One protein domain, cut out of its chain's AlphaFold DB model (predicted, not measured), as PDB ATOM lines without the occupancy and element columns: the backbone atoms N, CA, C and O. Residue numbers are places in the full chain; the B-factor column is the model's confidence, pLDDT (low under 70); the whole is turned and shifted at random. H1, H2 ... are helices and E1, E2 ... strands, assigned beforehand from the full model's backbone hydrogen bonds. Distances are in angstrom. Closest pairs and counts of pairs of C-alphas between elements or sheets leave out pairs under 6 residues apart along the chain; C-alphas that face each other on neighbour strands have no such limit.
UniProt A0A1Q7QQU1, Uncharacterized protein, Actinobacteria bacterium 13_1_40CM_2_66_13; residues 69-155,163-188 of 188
ATOM      1  N   VAL A  69      51.076  -3.279 -23.287       65.69
ATOM      2  CA  VAL A  69      49.976  -3.379 -24.249       65.69
ATOM      3  C   VAL A  69      49.762  -4.843 -24.643       65.69
ATOM      4  O   VAL A  69      50.717  -5.481 -25.067       65.69
ATOM      5  N   VAL A  70      48.519  -5.332 -24.573       74.56
ATOM      6  CA  VAL A  70      48.108  -6.664 -25.081       74.56
ATOM      7  C   VAL A  70      47.064  -6.579 -26.198       74.56
ATOM      8  O   VAL A  70      46.845  -7.529 -26.948       74.56
ATOM      9  N   ARG A  71      46.417  -5.416 -26.333       79.75
ATOM     10  CA  ARG A  71      45.413  -5.138 -27.361       79.75
ATOM     11  C   ARG A  71      45.518  -3.688 -27.811       79.75
ATOM     12  O   ARG A  71      45.403  -2.774 -26.994       79.75
ATOM     13  N   GLN A  72      45.683  -3.494 -29.109       80.25
ATOM     14  CA  GLN A  72      45.651  -2.200 -29.782       80.25
ATOM     15  C   GLN A  72      44.433  -2.141 -30.687       80.25
ATOM     16  O   GLN A  72      44.111  -3.119 -31.367       80.25
ATOM     17  N   THR A  73      43.759  -0.996 -30.709       84.69
ATOM     18  CA  THR A  73      42.629  -0.790 -31.613       84.69
ATOM     19  C   THR A  73      42.737   0.531 -32.354       84.69
ATOM     20  O   THR A  73      43.268   1.513 -31.841       84.69
ATOM     21  N   LEU A  74      42.226   0.533 -33.581       85.31
ATOM     22  CA  LEU A  74      42.123   1.712 -34.425       85.31
ATOM     23  C   LEU A  74      40.734   1.732 -35.061       85.31
ATOM     24  O   LEU A  74      40.427   0.888 -35.905       85.31
ATOM     25  N   SER A  75      39.886   2.668 -34.641       87.44
ATOM     26  CA  SER A  75      38.525   2.824 -35.158       87.44
ATOM     27  C   SER A  75      38.414   3.911 -36.230       87.44
ATOM     28  O   SER A  75      39.254   4.812 -36.304       87.44
ATOM     29  N   ASN A  76      37.361   3.883 -37.054       87.56
ATOM     30  CA  ASN A  76      37.139   4.935 -38.051       87.56
ATOM     31  C   ASN A  76      36.849   6.284 -37.406       87.56
ATOM     32  O   ASN A  76      37.278   7.301 -37.945       87.56
ATOM     33  N   SER A  77      36.166   6.317 -36.259       84.50
ATOM     34  CA  SER A  77      35.966   7.570 -35.522       84.50
ATOM     35  C   SER A  77      37.291   8.168 -35.036       84.50
ATOM     36  O   SER A  77      37.503   9.372 -35.187       84.50
ATOM     37  N   GLN A  78      38.212   7.341 -34.531       85.38
ATOM     38  CA  GLN A  78      39.556   7.775 -34.140       85.38
ATOM     39  C   GLN A  78      40.360   8.266 -35.346       85.38
ATOM     40  O   GLN A  78      40.963   9.334 -35.278       85.38
ATOM     41  N   ILE A  79      40.325   7.533 -36.465       83.06
ATOM     42  CA  ILE A  79      40.984   7.943 -37.713       83.06
ATOM     43  C   ILE A  79      40.442   9.296 -38.189       83.06
ATOM     44  O   ILE A  79      41.220  10.217 -38.430       83.06
ATOM     45  N   ALA A  80      39.118   9.438 -38.290       82.31
ATOM     46  CA  ALA A  80      38.477  10.661 -38.757       82.31
ATOM     47  C   ALA A  80      38.815  11.854 -37.854       82.31
ATOM     48  O   ALA A  80      39.138  12.933 -38.355       82.31
ATOM     49  N   LYS A  81      38.809  11.648 -36.529       81.75
ATOM     50  CA  LYS A  81      39.209  12.670 -35.562       81.75
ATOM     51  C   LYS A  81      40.673  13.075 -35.738       81.75
ATOM     52  O   LYS A  81      40.939  14.263 -35.871       81.75
ATOM     53  N   SER A  82      41.607  12.123 -35.799       76.19
ATOM     54  CA  SER A  82      43.031  12.440 -35.985       76.19
ATOM     55  C   SER A  82      43.303  13.147 -37.316       76.19
ATOM     56  O   SER A  82      44.148  14.036 -37.372       76.19
ATOM     57  N   MET A  83      42.580  12.800 -38.386       77.44
ATOM     58  CA  MET A  83      42.687  13.502 -39.670       77.44
ATOM     59  C   MET A  83      42.172  14.942 -39.585       77.44
ATOM     60  O   MET A  83      42.831  15.850 -40.091       77.44
ATOM     61  N   ALA A  84      41.034  15.155 -38.919       75.56
ATOM     62  CA  ALA A  84      40.477  16.486 -38.696       75.56
ATOM     63  C   ALA A  84      41.399  17.351 -37.822       75.56
ATOM     64  O   ALA A  84      41.691  18.488 -38.185       75.56
ATOM     65  N   ASP A  85      41.916  16.795 -36.722       74.62
ATOM     66  CA  ASP A  85      42.842  17.473 -35.808       74.62
ATOM     67  C   ASP A  85      44.171  17.828 -36.516       74.62
ATOM     68  O   ASP A  85      44.792  18.845 -36.214       74.62
ATOM     69  N   ALA A  86      44.586  17.030 -37.507       72.81
ATOM     70  CA  ALA A  86      45.741  17.306 -38.363       72.81
ATOM     71  C   ALA A  86      45.445  18.268 -39.534       72.81
ATOM     72  O   ALA A  86      46.347  18.551 -40.325       72.81
ATOM     73  N   GLY A  87      44.206  18.755 -39.684       76.12
ATOM     74  CA  GLY A  87      43.798  19.637 -40.783       76.12
ATOM     75  C   GLY A  87      43.802  18.969 -42.165       76.12
ATOM     76  O   GLY A  87      43.823  19.657 -43.187       76.12
ATOM     77  N   VAL A  88      43.801  17.635 -42.220       74.19
ATOM     78  CA  VAL A  88      43.824  16.877 -43.475       74.19
ATOM     79  C   VAL A  88      42.434  16.916 -44.108       74.19
ATOM     80  O   VAL A  88      41.467  16.403 -43.549       74.19
ATOM     81  N   THR A  89      42.334  17.494 -45.304       76.12
ATOM     82  CA  THR A  89      41.095  17.564 -46.097       76.12
ATOM     83  C   THR A  89      41.275  16.856 -47.444       76.12
ATOM     84  O   THR A  89      42.399  16.651 -47.899       76.12
ATOM     85  N   GLY A  90      40.179  16.412 -48.074       73.56
ATOM     86  CA  GLY A  90      40.227  15.735 -49.385       73.56
ATOM     87  C   GLY A  90      40.811  14.313 -49.370       73.56
ATOM     88  O   GLY A  90      41.119  13.747 -50.420       73.56
ATOM     89  N   VAL A  91      40.960  13.725 -48.182       78.94
ATOM     90  CA  VAL A  91      41.448  12.360 -47.970       78.94
ATOM     91  C   VAL A  91      40.424  11.593 -47.141       78.94
ATOM     92  O   VAL A  91      39.852  12.123 -46.194       78.94
ATOM     93  N   THR A  92      40.204  10.329 -47.477       83.38
ATOM     94  CA  THR A  92      39.439   9.369 -46.684       83.38
ATOM     95  C   THR A  92      40.353   8.214 -46.316       83.38
ATOM     96  O   THR A  92      40.895   7.559 -47.202       83.38
ATOM     97  N   LEU A  93      40.484   7.940 -45.022       84.12
ATOM     98  CA  LEU A  93      41.113   6.732 -44.501       84.12
ATOM     99  C   LEU A  93      40.100   6.018 -43.607       84.12
ATOM    100  O   LEU A  93      39.475   6.652 -42.760       84.12
ATOM    101  N   LYS A  94      39.903   4.715 -43.810       88.62
ATOM    102  CA  LYS A  94      38.987   3.926 -42.979       88.62
ATOM    103  C   LYS A  94      39.350   2.450 -42.948       88.62
ATOM    104  O   LYS A  94      39.727   1.875 -43.966       88.62
ATOM    105  N   VAL A  95      39.151   1.820 -41.802       88.12
ATOM    106  CA  VAL A  95      38.995   0.377 -41.677       88.12
ATOM    107  C   VAL A  95      37.745  -0.052 -42.451       88.12
ATOM    108  O   VAL A  95      36.661   0.515 -42.286       88.12
ATOM    109  N   GLN A  96      37.907  -1.041 -43.324       88.69
ATOM    110  CA  GLN A  96      36.891  -1.500 -44.260       88.69
ATOM    111  C   GLN A  96      36.460  -2.934 -43.950       88.69
ATOM    112  O   GLN A  96      37.241  -3.876 -44.083       88.69
ATOM    113  N   GLY A  97      35.173  -3.095 -43.639       87.25
ATOM    114  CA  GLY A  97      34.548  -4.399 -43.425       87.25
ATOM    115  C   GLY A  97      35.003  -5.103 -42.146       87.25
ATOM    116  O   GLY A  97      35.910  -4.661 -41.439       87.25
ATOM    117  N   THR A  98      34.353  -6.222 -41.851       87.69
ATOM    118  CA  THR A  98      34.691  -7.104 -40.732       87.69
ATOM    119  C   THR A  98      35.398  -8.351 -41.250       87.69
ATOM    120  O   THR A  98      35.052  -8.887 -42.302       87.69
ATOM    121  N   SER A  99      36.415  -8.810 -40.530       88.12
ATOM    122  CA  SER A  99      37.135 -10.040 -40.848       88.12
ATOM    123  C   SER A  99      37.727 -10.637 -39.575       88.12
ATOM    124  O   SER A  99      38.362  -9.912 -38.813       88.12
ATOM    125  N   PRO A 100      37.561 -11.949 -39.329       83.81
ATOM    126  CA  PRO A 100      38.061 -12.598 -38.119       83.81
ATOM    127  C   PRO A 100      39.582 -12.821 -38.111       83.81
ATOM    128  O   PRO A 100      40.127 -13.126 -37.048       83.81
ATOM    129  N   THR A 101      40.246 -12.696 -39.266       84.56
ATOM    130  CA  THR A 101      41.658 -13.079 -39.478       84.56
ATOM    131  C   THR A 101      42.524 -11.973 -40.084       84.56
ATOM    132  O   THR A 101      43.726 -12.160 -40.271       84.56
ATOM    133  N   SER A 102      41.935 -10.828 -40.424       85.12
ATOM    134  CA  SER A 102      42.654  -9.705 -41.020       85.12
ATOM    135  C   SER A 102      41.950  -8.389 -40.726       85.12
ATOM    136  O   SER A 102      40.755  -8.376 -40.454       85.12
ATOM    137  N   ALA A 103      42.635  -7.271 -40.920       87.00
ATOM    138  CA  ALA A 103      42.007  -5.958 -41.011       87.00
ATOM    139  C   ALA A 103      42.354  -5.307 -42.350       87.00
ATOM    140  O   ALA A 103      43.422  -5.547 -42.904       87.00
ATOM    141  N   ARG A 104      41.451  -4.495 -42.898       88.25
ATOM    142  CA  ARG A 104      41.676  -3.784 -44.161       88.25
ATOM    143  C   ARG A 104      41.584  -2.299 -43.923       88.25
ATOM    144  O   ARG A 104      40.565  -1.855 -43.412       88.25
ATOM    145  N   ILE A 105      42.601  -1.545 -44.319       86.25
ATOM    146  CA  ILE A 105      42.537  -0.086 -44.341       86.25
ATOM    147  C   ILE A 105      42.453   0.364 -45.791       86.25
ATOM    148  O   ILE A 105      43.309   0.028 -46.609       86.25
ATOM    149  N   TYR A 106      41.407   1.123 -46.080       87.75
ATOM    150  CA  TYR A 106      41.146   1.741 -47.364       87.75
ATOM    151  C   TYR A 106      41.498   3.225 -47.306       87.75
ATOM    152  O   TYR A 106      41.032   3.943 -46.417       87.75
ATOM    153  N   TYR A 107      42.275   3.672 -48.284       84.94
ATOM    154  CA  TYR A 107      42.609   5.065 -48.529       84.94
ATOM    155  C   TYR A 107      42.002   5.534 -49.847       84.94
ATOM    156  O   TYR A 107      42.010   4.810 -50.843       84.94
ATOM    157  N   TYR A 108      41.556   6.784 -49.868       85.12
ATOM    158  CA  TYR A 108      41.118   7.488 -51.063       85.12
ATOM    159  C   TYR A 108      41.457   8.973 -50.964       85.12
ATOM    160  O   TYR A 108      41.247   9.585 -49.919       85.12
ATOM    161  N   SER A 109      41.917   9.575 -52.056       79.38
ATOM    162  CA  SER A 109      42.068  11.022 -52.190       79.38
ATOM    163  C   SER A 109      41.864  11.460 -53.637       79.38
ATOM    164  O   SER A 109      42.080  10.679 -54.564       79.38
ATOM    165  N   ASP A 110      41.453  12.711 -53.822       79.62
ATOM    166  CA  ASP A 110      41.448  13.385 -55.118       79.62
ATOM    167  C   ASP A 110      42.478  14.521 -55.102       79.62
ATOM    168  O   ASP A 110      42.294  15.545 -54.441       79.62
ATOM    169  N   LEU A 111      43.598  14.315 -55.799       72.81
ATOM    170  CA  LEU A 111      44.712  15.257 -55.870       72.81
ATOM    171  C   LEU A 111      44.675  15.970 -57.222       72.81
ATOM    172  O   LEU A 111      45.177  15.460 -58.224       72.81
ATOM    173  N   GLY A 112      44.051  17.151 -57.258       70.75
ATOM    174  CA  GLY A 112      43.997  17.983 -58.463       70.75
ATOM    175  C   GLY A 112      43.297  17.307 -59.651       70.75
ATOM    176  O   GLY A 112      43.787  17.396 -60.775       70.75
ATOM    177  N   GLY A 113      42.194  16.587 -59.407       73.38
ATOM    178  CA  GLY A 113      41.439  15.850 -60.427       73.38
ATOM    179  C   GLY A 113      42.012  14.467 -60.749       73.38
ATOM    180  O   GLY A 113      41.570  13.806 -61.691       73.38
ATOM    181  N   THR A 114      43.024  14.021 -59.999       72.25
ATOM    182  CA  THR A 114      43.565  12.665 -60.077       72.25
ATOM    183  C   THR A 114      43.180  11.899 -58.820       72.25
ATOM    184  O   THR A 114      43.762  12.082 -57.752       72.25
ATOM    185  N   THR A 115      42.224  10.987 -58.972       78.50
ATOM    186  CA  THR A 115      41.844  10.059 -57.909       78.50
ATOM    187  C   THR A 115      42.968   9.069 -57.628       78.50
ATOM    188  O   THR A 115      43.448   8.401 -58.542       78.50
ATOM    189  N   VAL A 116      43.344   8.921 -56.366       78.88
ATOM    190  CA  VAL A 116      44.268   7.891 -55.893       78.88
ATOM    191  C   VAL A 116      43.579   7.115 -54.784       78.88
ATOM    192  O   VAL A 116      43.102   7.702 -53.816       78.88
ATOM    193  N   SER A 117      43.534   5.793 -54.897       82.06
ATOM    194  CA  SER A 117      43.067   4.932 -53.814       82.06
ATOM    195  C   SER A 117      43.958   3.718 -53.648       82.06
ATOM    196  O   SER A 117      44.625   3.276 -54.581       82.06
ATOM    197  N   TRP A 118      44.002   3.183 -52.436       80.19
ATOM    198  CA  TRP A 118      44.673   1.921 -52.175       80.19
ATOM    199  C   TRP A 118      44.066   1.217 -50.970       80.19
ATOM    200  O   TRP A 118      43.417   1.832 -50.125       80.19
ATOM    201  N   THR A 119      44.313  -0.085 -50.887       82.56
ATOM    202  CA  THR A 119      43.889  -0.925 -49.770       82.56
ATOM    203  C   THR A 119      45.085  -1.692 -49.232       82.56
ATOM    204  O   THR A 119      45.777  -2.374 -49.991       82.56
ATOM    205  N   VAL A 120      45.301  -1.615 -47.920       79.19
ATOM    206  CA  VAL A 120      46.265  -2.452 -47.198       79.19
ATOM    207  C   VAL A 120      45.508  -3.493 -46.386       79.19
ATOM    208  O   VAL A 120      44.591  -3.157 -45.638       79.19
ATOM    209  N   VAL A 121      45.902  -4.755 -46.526       82.12
ATOM    210  CA  VAL A 121      45.467  -5.866 -45.679       82.12
ATOM    211  C   VAL A 121      46.521  -6.098 -44.605       82.12
ATOM    212  O   VAL A 121      47.674  -6.381 -44.920       82.12
ATOM    213  N   PHE A 122      46.104  -6.027 -43.348       84.62
ATOM    214  CA  PHE A 122      46.890  -6.373 -42.175       84.62
ATOM    215  C   PHE A 122      46.518  -7.766 -41.676       84.62
ATOM    216  O   PHE A 122      45.335  -8.108 -41.618       84.62
ATOM    217  N   TYR A 123      47.520  -8.552 -41.294       79.88
ATOM    218  CA  TYR A 123      47.360  -9.911 -40.780       79.88
ATOM    219  C   TYR A 123      48.449 -10.228 -39.751       79.88
ATOM    220  O   TYR A 123      49.503  -9.593 -39.732       79.88
ATOM    221  N   ALA A 124      48.204 -11.211 -38.886       82.25
ATOM    222  CA  ALA A 124      49.229 -11.689 -37.964       82.25
ATOM    223  C   ALA A 124      50.268 -12.523 -38.733       82.25
ATOM    224  O   ALA A 124      49.920 -13.516 -39.371       82.25
ATOM    225  N   ALA A 125      51.531 -12.105 -38.680       75.94
ATOM    226  CA  ALA A 125      52.684 -12.813 -39.229       75.94
ATOM    227  C   ALA A 125      53.676 -13.083 -38.089       75.94
ATOM    228  O   ALA A 125      54.814 -12.608 -38.121       75.94
ATOM    229  N   SER A 126      53.187 -13.766 -37.048       74.81
ATOM    230  CA  SER A 126      53.838 -13.881 -35.743       74.81
ATOM    231  C   SER A 126      55.334 -14.207 -35.866       74.81
ATOM    232  O   SER A 126      55.696 -15.139 -36.590       74.81
ATOM    233  N   PRO A 127      56.212 -13.441 -35.192       76.12
ATOM    234  CA  PRO A 127      55.898 -12.436 -34.168       76.12
ATOM    235  C   PRO A 127      55.501 -11.050 -34.704       76.12
ATOM    236  O   PRO A 127      55.169 -10.163 -33.926       76.12
ATOM    237  N   ASN A 128      55.512 -10.839 -36.017       78.12
ATOM    238  CA  ASN A 128      55.362  -9.518 -36.619       78.12
ATOM    239  C   ASN A 128      53.927  -9.218 -37.077       78.12
ATOM    240  O   ASN A 128      53.101 -10.107 -37.300       78.12
ATOM    241  N   LEU A 129      53.652  -7.934 -37.314       78.00
ATOM    242  CA  LEU A 129      52.482  -7.505 -38.074       78.00
ATOM    243  C   LEU A 129      52.783  -7.593 -39.576       78.00
ATOM    244  O   LEU A 129      53.648  -6.882 -40.087       78.00
ATOM    245  N   GLY A 130      52.049  -8.440 -40.292       70.69
ATOM    246  CA  GLY A 130      52.083  -8.492 -41.749       70.69
ATOM    247  C   GLY A 130      51.198  -7.407 -42.362       70.69
ATOM    248  O   GLY A 130      50.091  -7.158 -41.884       70.69
ATOM    249  N   ALA A 131      51.670  -6.780 -43.439       77.06
ATOM    250  CA  ALA A 131      50.905  -5.810 -44.216       77.06
ATOM    251  C   ALA A 131      51.153  -6.020 -45.713       77.06
ATOM    252  O   ALA A 131      52.296  -6.044 -46.164       77.06
ATOM    253  N   VAL A 132      50.081  -6.155 -46.494       71.69
ATOM    254  CA  VAL A 132      50.144  -6.297 -47.953       71.69
ATOM    255  C   VAL A 132      49.237  -5.260 -48.593       71.69
ATOM    256  O   VAL A 132      48.050  -5.183 -48.282       71.69
ATOM    257  N   VAL A 133      49.782  -4.471 -49.519       73.38
ATOM    258  CA  VAL A 133      48.973  -3.603 -50.381       73.38
ATOM    259  C   VAL A 133      48.309  -4.490 -51.430       73.38
ATOM    260  O   VAL A 133      48.994  -5.065 -52.271       73.38
ATOM    261  N   THR A 134      46.987  -4.637 -51.378       67.44
ATOM    262  CA  THR A 134      46.261  -5.554 -52.275       67.44
ATOM    263  C   THR A 134      45.685  -4.877 -53.503       67.44
ATOM    264  O   THR A 134      45.378  -5.542 -54.487       67.44
ATOM    265  N   GLN A 135      45.493  -3.565 -53.446       66.06
ATOM    266  CA  GLN A 135      44.929  -2.805 -54.546       66.06
ATOM    267  C   GLN A 135      45.476  -1.391 -54.479       66.06
ATOM    268  O   GLN A 135      45.455  -0.778 -53.416       66.06
ATOM    269  N   VAL A 136      45.961  -0.890 -55.604       68.94
ATOM    270  CA  VAL A 136      46.289   0.520 -55.809       68.94
ATOM    271  C   VAL A 136      45.523   0.927 -57.044       68.94
ATOM    272  O   VAL A 136      45.474   0.163 -58.000       68.94
ATOM    273  N   SER A 137      44.896   2.087 -57.034       68.06
ATOM    274  CA  SER A 137      44.170   2.614 -58.173       68.06
ATOM    275  C   SER A 137      44.543   4.071 -58.389       68.06
ATOM    276  O   SER A 137      44.565   4.861 -57.445       68.06
ATOM    277  N   VAL A 138      44.851   4.422 -59.636       73.94
ATOM    278  CA  VAL A 138      45.115   5.798 -60.068       73.94
ATOM    279  C   VAL A 138      44.130   6.121 -61.180       73.94
ATOM    280  O   VAL A 138      44.052   5.408 -62.177       73.94
ATOM    281  N   ARG A 139      43.333   7.174 -60.993       71.94
ATOM    282  CA  ARG A 139      42.197   7.543 -61.857       71.94
ATOM    283  C   ARG A 139      41.193   6.401 -62.055       71.94
ATOM    284  O   ARG A 139      40.659   6.220 -63.142       71.94
ATOM    285  N   GLY A 140      40.972   5.595 -61.017       63.81
ATOM    286  CA  GLY A 140      40.076   4.437 -61.082       63.81
ATOM    287  C   GLY A 140      40.677   3.199 -61.763       63.81
ATOM    288  O   GLY A 140      40.050   2.142 -61.748       63.81
ATOM    289  N   VAL A 141      41.903   3.275 -62.293       62.41
ATOM    290  CA  VAL A 141      42.600   2.142 -62.917       62.41
ATOM    291  C   VAL A 141      43.461   1.426 -61.886       62.41
ATOM    292  O   VAL A 141      44.332   2.047 -61.286       62.41
ATOM    293  N   ASN A 142      43.247   0.120 -61.697       61.91
ATOM    294  CA  ASN A 142      44.075  -0.694 -60.808       61.91
ATOM    295  C   ASN A 142      45.522  -0.778 -61.321       61.91
ATOM    296  O   ASN A 142      45.769  -1.227 -62.438       61.91
ATOM    297  N   VAL A 143      46.473  -0.384 -60.481       54.88
ATOM    298  CA  VAL A 143      47.913  -0.440 -60.716       54.88
ATOM    299  C   VAL A 143      48.517  -1.463 -59.751       54.88
ATOM    300  O   VAL A 143      48.254  -1.440 -58.552       54.88
ATOM    301  N   THR A 144      49.335  -2.382 -60.249       52.59
ATOM    302  CA  THR A 144      50.091  -3.335 -59.423       52.59
ATOM    303  C   THR A 144      51.499  -2.791 -59.169       52.59
ATOM    304  O   THR A 144      52.408  -3.097 -59.935       52.59
ATOM    305  N   THR A 145      51.699  -1.960 -58.137       50.12
ATOM    306  CA  THR A 145      53.028  -1.403 -57.787       50.12
ATOM    307  C   THR A 145      53.235  -1.152 -56.281       50.12
ATOM    308  O   THR A 145      52.291  -1.025 -55.503       50.12
ATOM    309  N   GLN A 146      54.514  -1.114 -55.872       47.53
ATOM    310  CA  GLN A 146      55.055  -1.064 -54.500       47.53
ATOM    311  C   GLN A 146      54.749   0.255 -53.747       47.53
ATOM    312  O   GLN A 146      55.620   1.095 -53.540       47.53
ATOM    313  N   VAL A 147      53.507   0.434 -53.294       48.00
ATOM    314  CA  VAL A 147      53.036   1.634 -52.556       48.00
ATOM    315  C   VAL A 147      53.567   1.748 -51.116       48.00
ATOM    316  O   VAL A 147      53.475   2.810 -50.501       48.00
ATOM    317  N   LEU A 148      54.204   0.700 -50.583       48.03
ATOM    318  CA  LEU A 148      54.697   0.657 -49.199       48.03
ATOM    319  C   LEU A 148      55.741   1.741 -48.861       48.03
ATOM    320  O   LEU A 148      55.816   2.162 -47.710       48.03
ATOM    321  N   ASN A 149      56.483   2.260 -49.846       39.84
ATOM    322  CA  ASN A 149      57.517   3.278 -49.613       39.84
ATOM    323  C   ASN A 149      56.962   4.648 -49.158       39.84
ATOM    324  O   ASN A 149      57.716   5.458 -48.625       39.84
ATOM    325  N   TYR A 150      55.655   4.911 -49.313       42.41
ATOM    326  CA  TYR A 150      55.024   6.196 -48.965       42.41
ATOM    327  C   TYR A 150      54.210   6.183 -47.658       42.41
ATOM    328  O   TYR A 150      53.677   7.219 -47.264       42.41
ATOM    329  N   LEU A 151      54.117   5.048 -46.953       44.41
ATOM    330  CA  LEU A 151      53.375   4.948 -45.683       44.41
ATOM    331  C   LEU A 151      54.152   5.489 -44.468       44.41
ATOM    332  O   LEU A 151      53.540   5.841 -43.461       44.41
ATOM    333  N   GLY A 152      55.480   5.607 -44.563       38.06
ATOM    334  CA  GLY A 152      56.337   6.119 -43.484       38.06
ATOM    335  C   GLY A 152      56.058   7.570 -43.040       38.06
ATOM    336  O   GLY A 152      56.028   7.814 -41.837       38.06
ATOM    337  N   PRO A 153      55.825   8.546 -43.946       37.56
ATOM    338  CA  PRO A 153      55.723   9.962 -43.560       37.56
ATOM    339  C   PRO A 153      54.323  10.441 -43.136       37.56
ATOM    340  O   PRO A 153      54.214  11.481 -42.488       37.56
ATOM    341  N   ALA A 154      53.250   9.733 -43.510       38.06
ATOM    342  CA  ALA A 154      51.867  10.207 -43.335       38.06
ATOM    343  C   ALA A 154      51.209   9.772 -42.009       38.06
ATOM    344  O   ALA A 154      50.193  10.333 -41.606       38.06
ATOM    345  N   GLY A 155      51.785   8.793 -41.308       34.56
ATOM    346  CA  GLY A 155      51.251   8.265 -40.055       34.56
ATOM    347  C   GLY A 155      51.998   8.794 -38.835       34.56
ATOM    348  O   GLY A 155      52.767   8.058 -38.229       34.56
ATOM    349  N   PRO A 163      55.142  -1.767 -29.869       53.66
ATOM    350  CA  PRO A 163      56.467  -1.888 -29.272       53.66
ATOM    351  C   PRO A 163      57.325  -2.909 -30.033       53.66
ATOM    352  O   PRO A 163      56.806  -3.921 -30.498       53.66
ATOM    353  N   GLN A 164      58.635  -2.673 -30.157       55.69
ATOM    354  CA  GLN A 164      59.534  -3.602 -30.865       55.69
ATOM    355  C   GLN A 164      59.628  -4.987 -30.199       55.69
ATOM    356  O   GLN A 164      60.042  -5.944 -30.843       55.69
ATOM    357  N   ASP A 165      59.239  -5.091 -28.928       61.88
ATOM    358  CA  ASP A 165      59.160  -6.319 -28.136       61.88
ATOM    359  C   ASP A 165      57.757  -6.958 -28.140       61.88
ATOM    360  O   ASP A 165      57.510  -7.893 -27.385       61.88
ATOM    361  N   PHE A 166      56.825  -6.479 -28.971       66.50
ATOM    362  CA  PHE A 166      55.459  -6.996 -29.037       66.50
ATOM    363  C   PHE A 166      55.303  -8.081 -30.113       66.50
ATOM    364  O   PHE A 166      55.362  -7.808 -31.312       66.50
ATOM    365  N   THR A 167      55.045  -9.310 -29.672       77.62
ATOM    366  CA  THR A 167      54.672 -10.456 -30.506       77.62
ATOM    367  C   THR A 167      53.195 -10.366 -30.873       77.62
ATOM    368  O   THR A 167      52.326 -10.447 -30.008       77.62
ATOM    369  N   VAL A 168      52.899 -10.211 -32.163       79.56
ATOM    370  CA  VAL A 168      51.526 -10.202 -32.685       79.56
ATOM    371  C   VAL A 168      50.981 -11.624 -32.737       79.56
ATOM    372  O   VAL A 168      51.509 -12.463 -33.466       79.56
ATOM    373  N   ASP A 169      49.874 -11.868 -32.042       82.06
ATOM    374  CA  ASP A 169      49.171 -13.156 -32.051       82.06
ATOM    375  C   ASP A 169      48.019 -13.155 -33.052       82.06
ATOM    376  O   ASP A 169      47.746 -14.153 -33.721       82.06
ATOM    377  N   ARG A 170      47.313 -12.023 -33.162       85.00
ATOM    378  CA  ARG A 170      46.087 -11.947 -33.954       85.00
ATOM    379  C   ARG A 170      45.829 -10.545 -34.484       85.00
ATOM    380  O   ARG A 170      46.029  -9.547 -33.801       85.00
ATOM    381  N   VAL A 171      45.297 -10.489 -35.701       86.81
ATOM    382  CA  VAL A 171      44.774  -9.268 -36.318       86.81
ATOM    383  C   VAL A 171      43.388  -9.559 -36.864       86.81
ATOM    384  O   VAL A 171      43.179 -10.588 -37.504       86.81
ATOM    385  N   TYR A 172      42.439  -8.669 -36.613       90.19
ATOM    386  CA  TYR A 172      41.072  -8.789 -37.114       90.19
ATOM    387  C   TYR A 172      40.415  -7.415 -37.228       90.19
ATOM    388  O   TYR A 172      40.892  -6.434 -36.657       90.19
ATOM    389  N   SER A 173      39.308  -7.332 -37.960       91.12
ATOM    390  CA  SER A 173      38.430  -6.168 -37.942       91.12
ATOM    391  C   SER A 173      37.020  -6.546 -37.511       91.12
ATOM    392  O   SER A 173      36.481  -7.593 -37.875       91.12
ATOM    393  N   CYS A 174      36.407  -5.677 -36.725       91.00
ATOM    394  CA  CYS A 174      35.073  -5.865 -36.178       91.00
ATOM    395  C   CYS A 174      34.276  -4.559 -36.288       91.00
ATOM    396  O   CYS A 174      34.839  -3.508 -36.596       91.00
ATOM    397  N   ALA A 175      32.962  -4.623 -36.073       90.56
ATOM    398  CA  ALA A 175      32.099  -3.448 -36.095       90.56
ATOM    399  C   ALA A 175      31.275  -3.349 -34.811       90.56
ATOM    400  O   ALA A 175      30.742  -4.353 -34.336       90.56
ATOM    401  N   ALA A 176      31.154  -2.138 -34.272       85.19
ATOM    402  CA  ALA A 176      30.312  -1.831 -33.120       85.19
ATOM    403  C   ALA A 176      29.864  -0.372 -33.147       85.19
ATOM    404  O   ALA A 176      30.639   0.513 -33.496       85.19
ATOM    405  N   GLY A 177      28.607  -0.114 -32.774       80.94
ATOM    406  CA  GLY A 177      28.079   1.252 -32.677       80.94
ATOM    407  C   GLY A 177      28.146   2.056 -33.985       80.94
ATOM    408  O   GLY A 177      28.267   3.273 -33.937       80.94
ATOM    409  N   GLY A 178      28.119   1.388 -35.146       83.69
ATOM    410  CA  GLY A 178      28.289   2.023 -36.461       83.69
ATOM    411  C   GLY A 178      29.744   2.317 -36.853       83.69
ATOM    412  O   GLY A 178      29.989   2.784 -37.962       83.69
ATOM    413  N   ASP A 179      30.708   2.009 -35.985       87.44
ATOM    414  CA  ASP A 179      32.136   2.166 -36.238       87.44
ATOM    415  C   ASP A 179      32.767   0.829 -36.661       87.44
ATOM    416  O   ASP A 179      32.339  -0.242 -36.228       87.44
ATOM    417  N   THR A 180      33.785   0.883 -37.521       91.81
ATOM    418  CA  THR A 180      34.602  -0.283 -37.889       91.81
ATOM    419  C   THR A 180      35.977  -0.124 -37.271       91.81
ATOM    420  O   THR A 180      36.592   0.936 -37.364       91.81
ATOM    421  N   ILE A 181      36.453  -1.186 -36.635       90.44
ATOM    422  CA  ILE A 181      37.616  -1.165 -35.758       90.44
ATOM    423  C   ILE A 181      38.587  -2.240 -36.221       90.44
ATOM    424  O   ILE A 181      38.210  -3.401 -36.371       90.44
ATOM    425  N   MET A 182      39.839  -1.855 -36.444       89.81
ATOM    426  CA  MET A 182      40.963  -2.775 -36.564       89.81
ATOM    427  C   MET A 182      41.461  -3.107 -35.162       89.81
ATOM    428  O   MET A 182      41.645  -2.206 -34.347       89.81
ATOM    429  N   VAL A 183      41.703  -4.386 -34.896       88.00
ATOM    430  CA  VAL A 183      42.227  -4.881 -33.625       88.00
ATOM    431  C   VAL A 183      43.508  -5.666 -33.879       88.00
ATOM    432  O   VAL A 183      43.547  -6.534 -34.754       88.00
ATOM    433  N   VAL A 184      44.543  -5.360 -33.102       85.44
ATOM    434  CA  VAL A 184      45.804  -6.103 -33.045       85.44
ATOM    435  C   VAL A 184      45.984  -6.598 -31.615       85.44
ATOM    436  O   VAL A 184      46.030  -5.801 -30.680       85.44
ATOM    437  N   GLU A 185      46.055  -7.911 -31.444       83.06
ATOM    438  CA  GLU A 185      46.287  -8.582 -30.165       83.06
ATOM    439  C   GLU A 185      47.653  -9.261 -30.177       83.06
ATOM    440  O   GLU A 185      48.123  -9.728 -31.222       83.06
ATOM    441  N   GLY A 186      48.285  -9.305 -29.013       78.31
ATOM    442  CA  GLY A 186      49.630  -9.835 -28.865       78.31
ATOM    443  C   GLY A 186      50.130  -9.781 -27.428       78.31
ATOM    444  O   GLY A 186      49.390  -9.430 -26.504       78.31
ATOM    445  N   HIS A 187      51.404 -10.104 -27.249       76.38
ATOM    446  CA  HIS A 187      52.065 -10.151 -25.950       76.38
ATOM    447  C   HIS A 187      53.526  -9.701 -26.041       76.38
ATOM    448  O   HIS A 187      54.078  -9.561 -27.127       76.38
ATOM    449  N   ARG A 188      54.142  -9.467 -24.882       69.19
ATOM    450  CA  ARG A 188      55.590  -9.300 -24.716       69.19
ATOM    451  C   ARG A 188      56.145 -10.502 -23.968       69.19
ATOM    452  O   ARG A 188      55.420 -10.988 -23.061       69.19
TER     453      ARG A 188
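AT A GLANCE: This is residues 69 to 155 and 163 to 188 of the 188 residues of an uncharacterized protein of Actinobacteria bacterium 13_1_40CM_2_66_13 (UniProt A0A1Q7QQU1). A twisted sheet of five strands has a smaller, also twisted sheet of three strands packed across one end of it, where E2 ends, E3 begins, E4 ends and E5 begins. Helix H1 packs at the corner where E2 meets the smaller sheet, while residues 149 to 155 stick out. The printed part has 113 residues, with two named helices and eight named strands in the order E1 H1 E2 E3 E4 E5 E6 H2 E7 E8. Both sheets are antiparallel, in the orders E2 E3 E4 E5 E6 and E1 E8 E7, and the class is mostly strand. The whole is compact, with a radius of gyration of the C-alphas of 14.7 A and spans of 45 by 31 by 25 A.

HOW THE PARTS SIT: Begin with E1, residues 69 to 75, an edge strand beside E8, residues 179 to 187; N 72 and O 184 are 2.8 A apart, within hydrogen-bond range. H1, residues 76 to 85, touches E2, residues 91 to 95, with the C-alphas of Asn 76 and Lys 94 closest at 5.4 A. In H1 every O i to N i+4 pair is within hydrogen-bond range. E2 opens a meander, each strand the antiparallel neighbour of the one before, through E3, residues 103 to 111, E4, residues 114 to 125, E5, residues 128 to 138, and E6, residues 141 to 143. Look for N 92 and O 108 at 2.8 A, N 107 and O 118 at 2.8 A, N 121 and O 132 at 2.8 A, and N 143 and O 136 at 2.7 A. H2, residues 147 to 150, only grazes this sheet with residues 147 to 148; it is too short for an O i to N i+4 pair. E7, residues 167 to 176, bends by 51 degrees at residue 173 and forms a hairpin with E8, with N 181 and O 174 at 2.8 A. E4 and E7 touch, their closest C-alphas being those of Ala 124 and Arg 170, 5.1 A apart. E1 and E4 are apart.

IN THESE COORDINATES: Find C-alpha 69 at (49.976, -3.379, -24.249), where E1 begins its 17.0 A. H1 then covers 14.0 A and E2 13.8 A. E3 covers 26.0 A; E4 runs 34.2 A from C-alpha 114 at (43.565, 12.665, -60.077), and E5 29.8 A. E6 and H2 cover 6.3 A and 6.1 A. E7 covers 26.0 A, and E8 ends after 25.6 A at C-alpha 187, (52.065, -10.151, -25.950).

THE WHOLE: The farthest C-alphas, those of Gly 113 and Arg 188, are 45.9 A apart. Residues 156 to 162 are not printed, and C-alphas 155 and 163 stand 15.7 A apart across this cut, in the link from H2 to E7. Of the links printed whole, E2 to E3 is short and the others are tight. The mean pLDDT of the printed part is 75.2; it is under 70 at residues 69, 134 to 137, 140 to 155, 163 to 166 and 188.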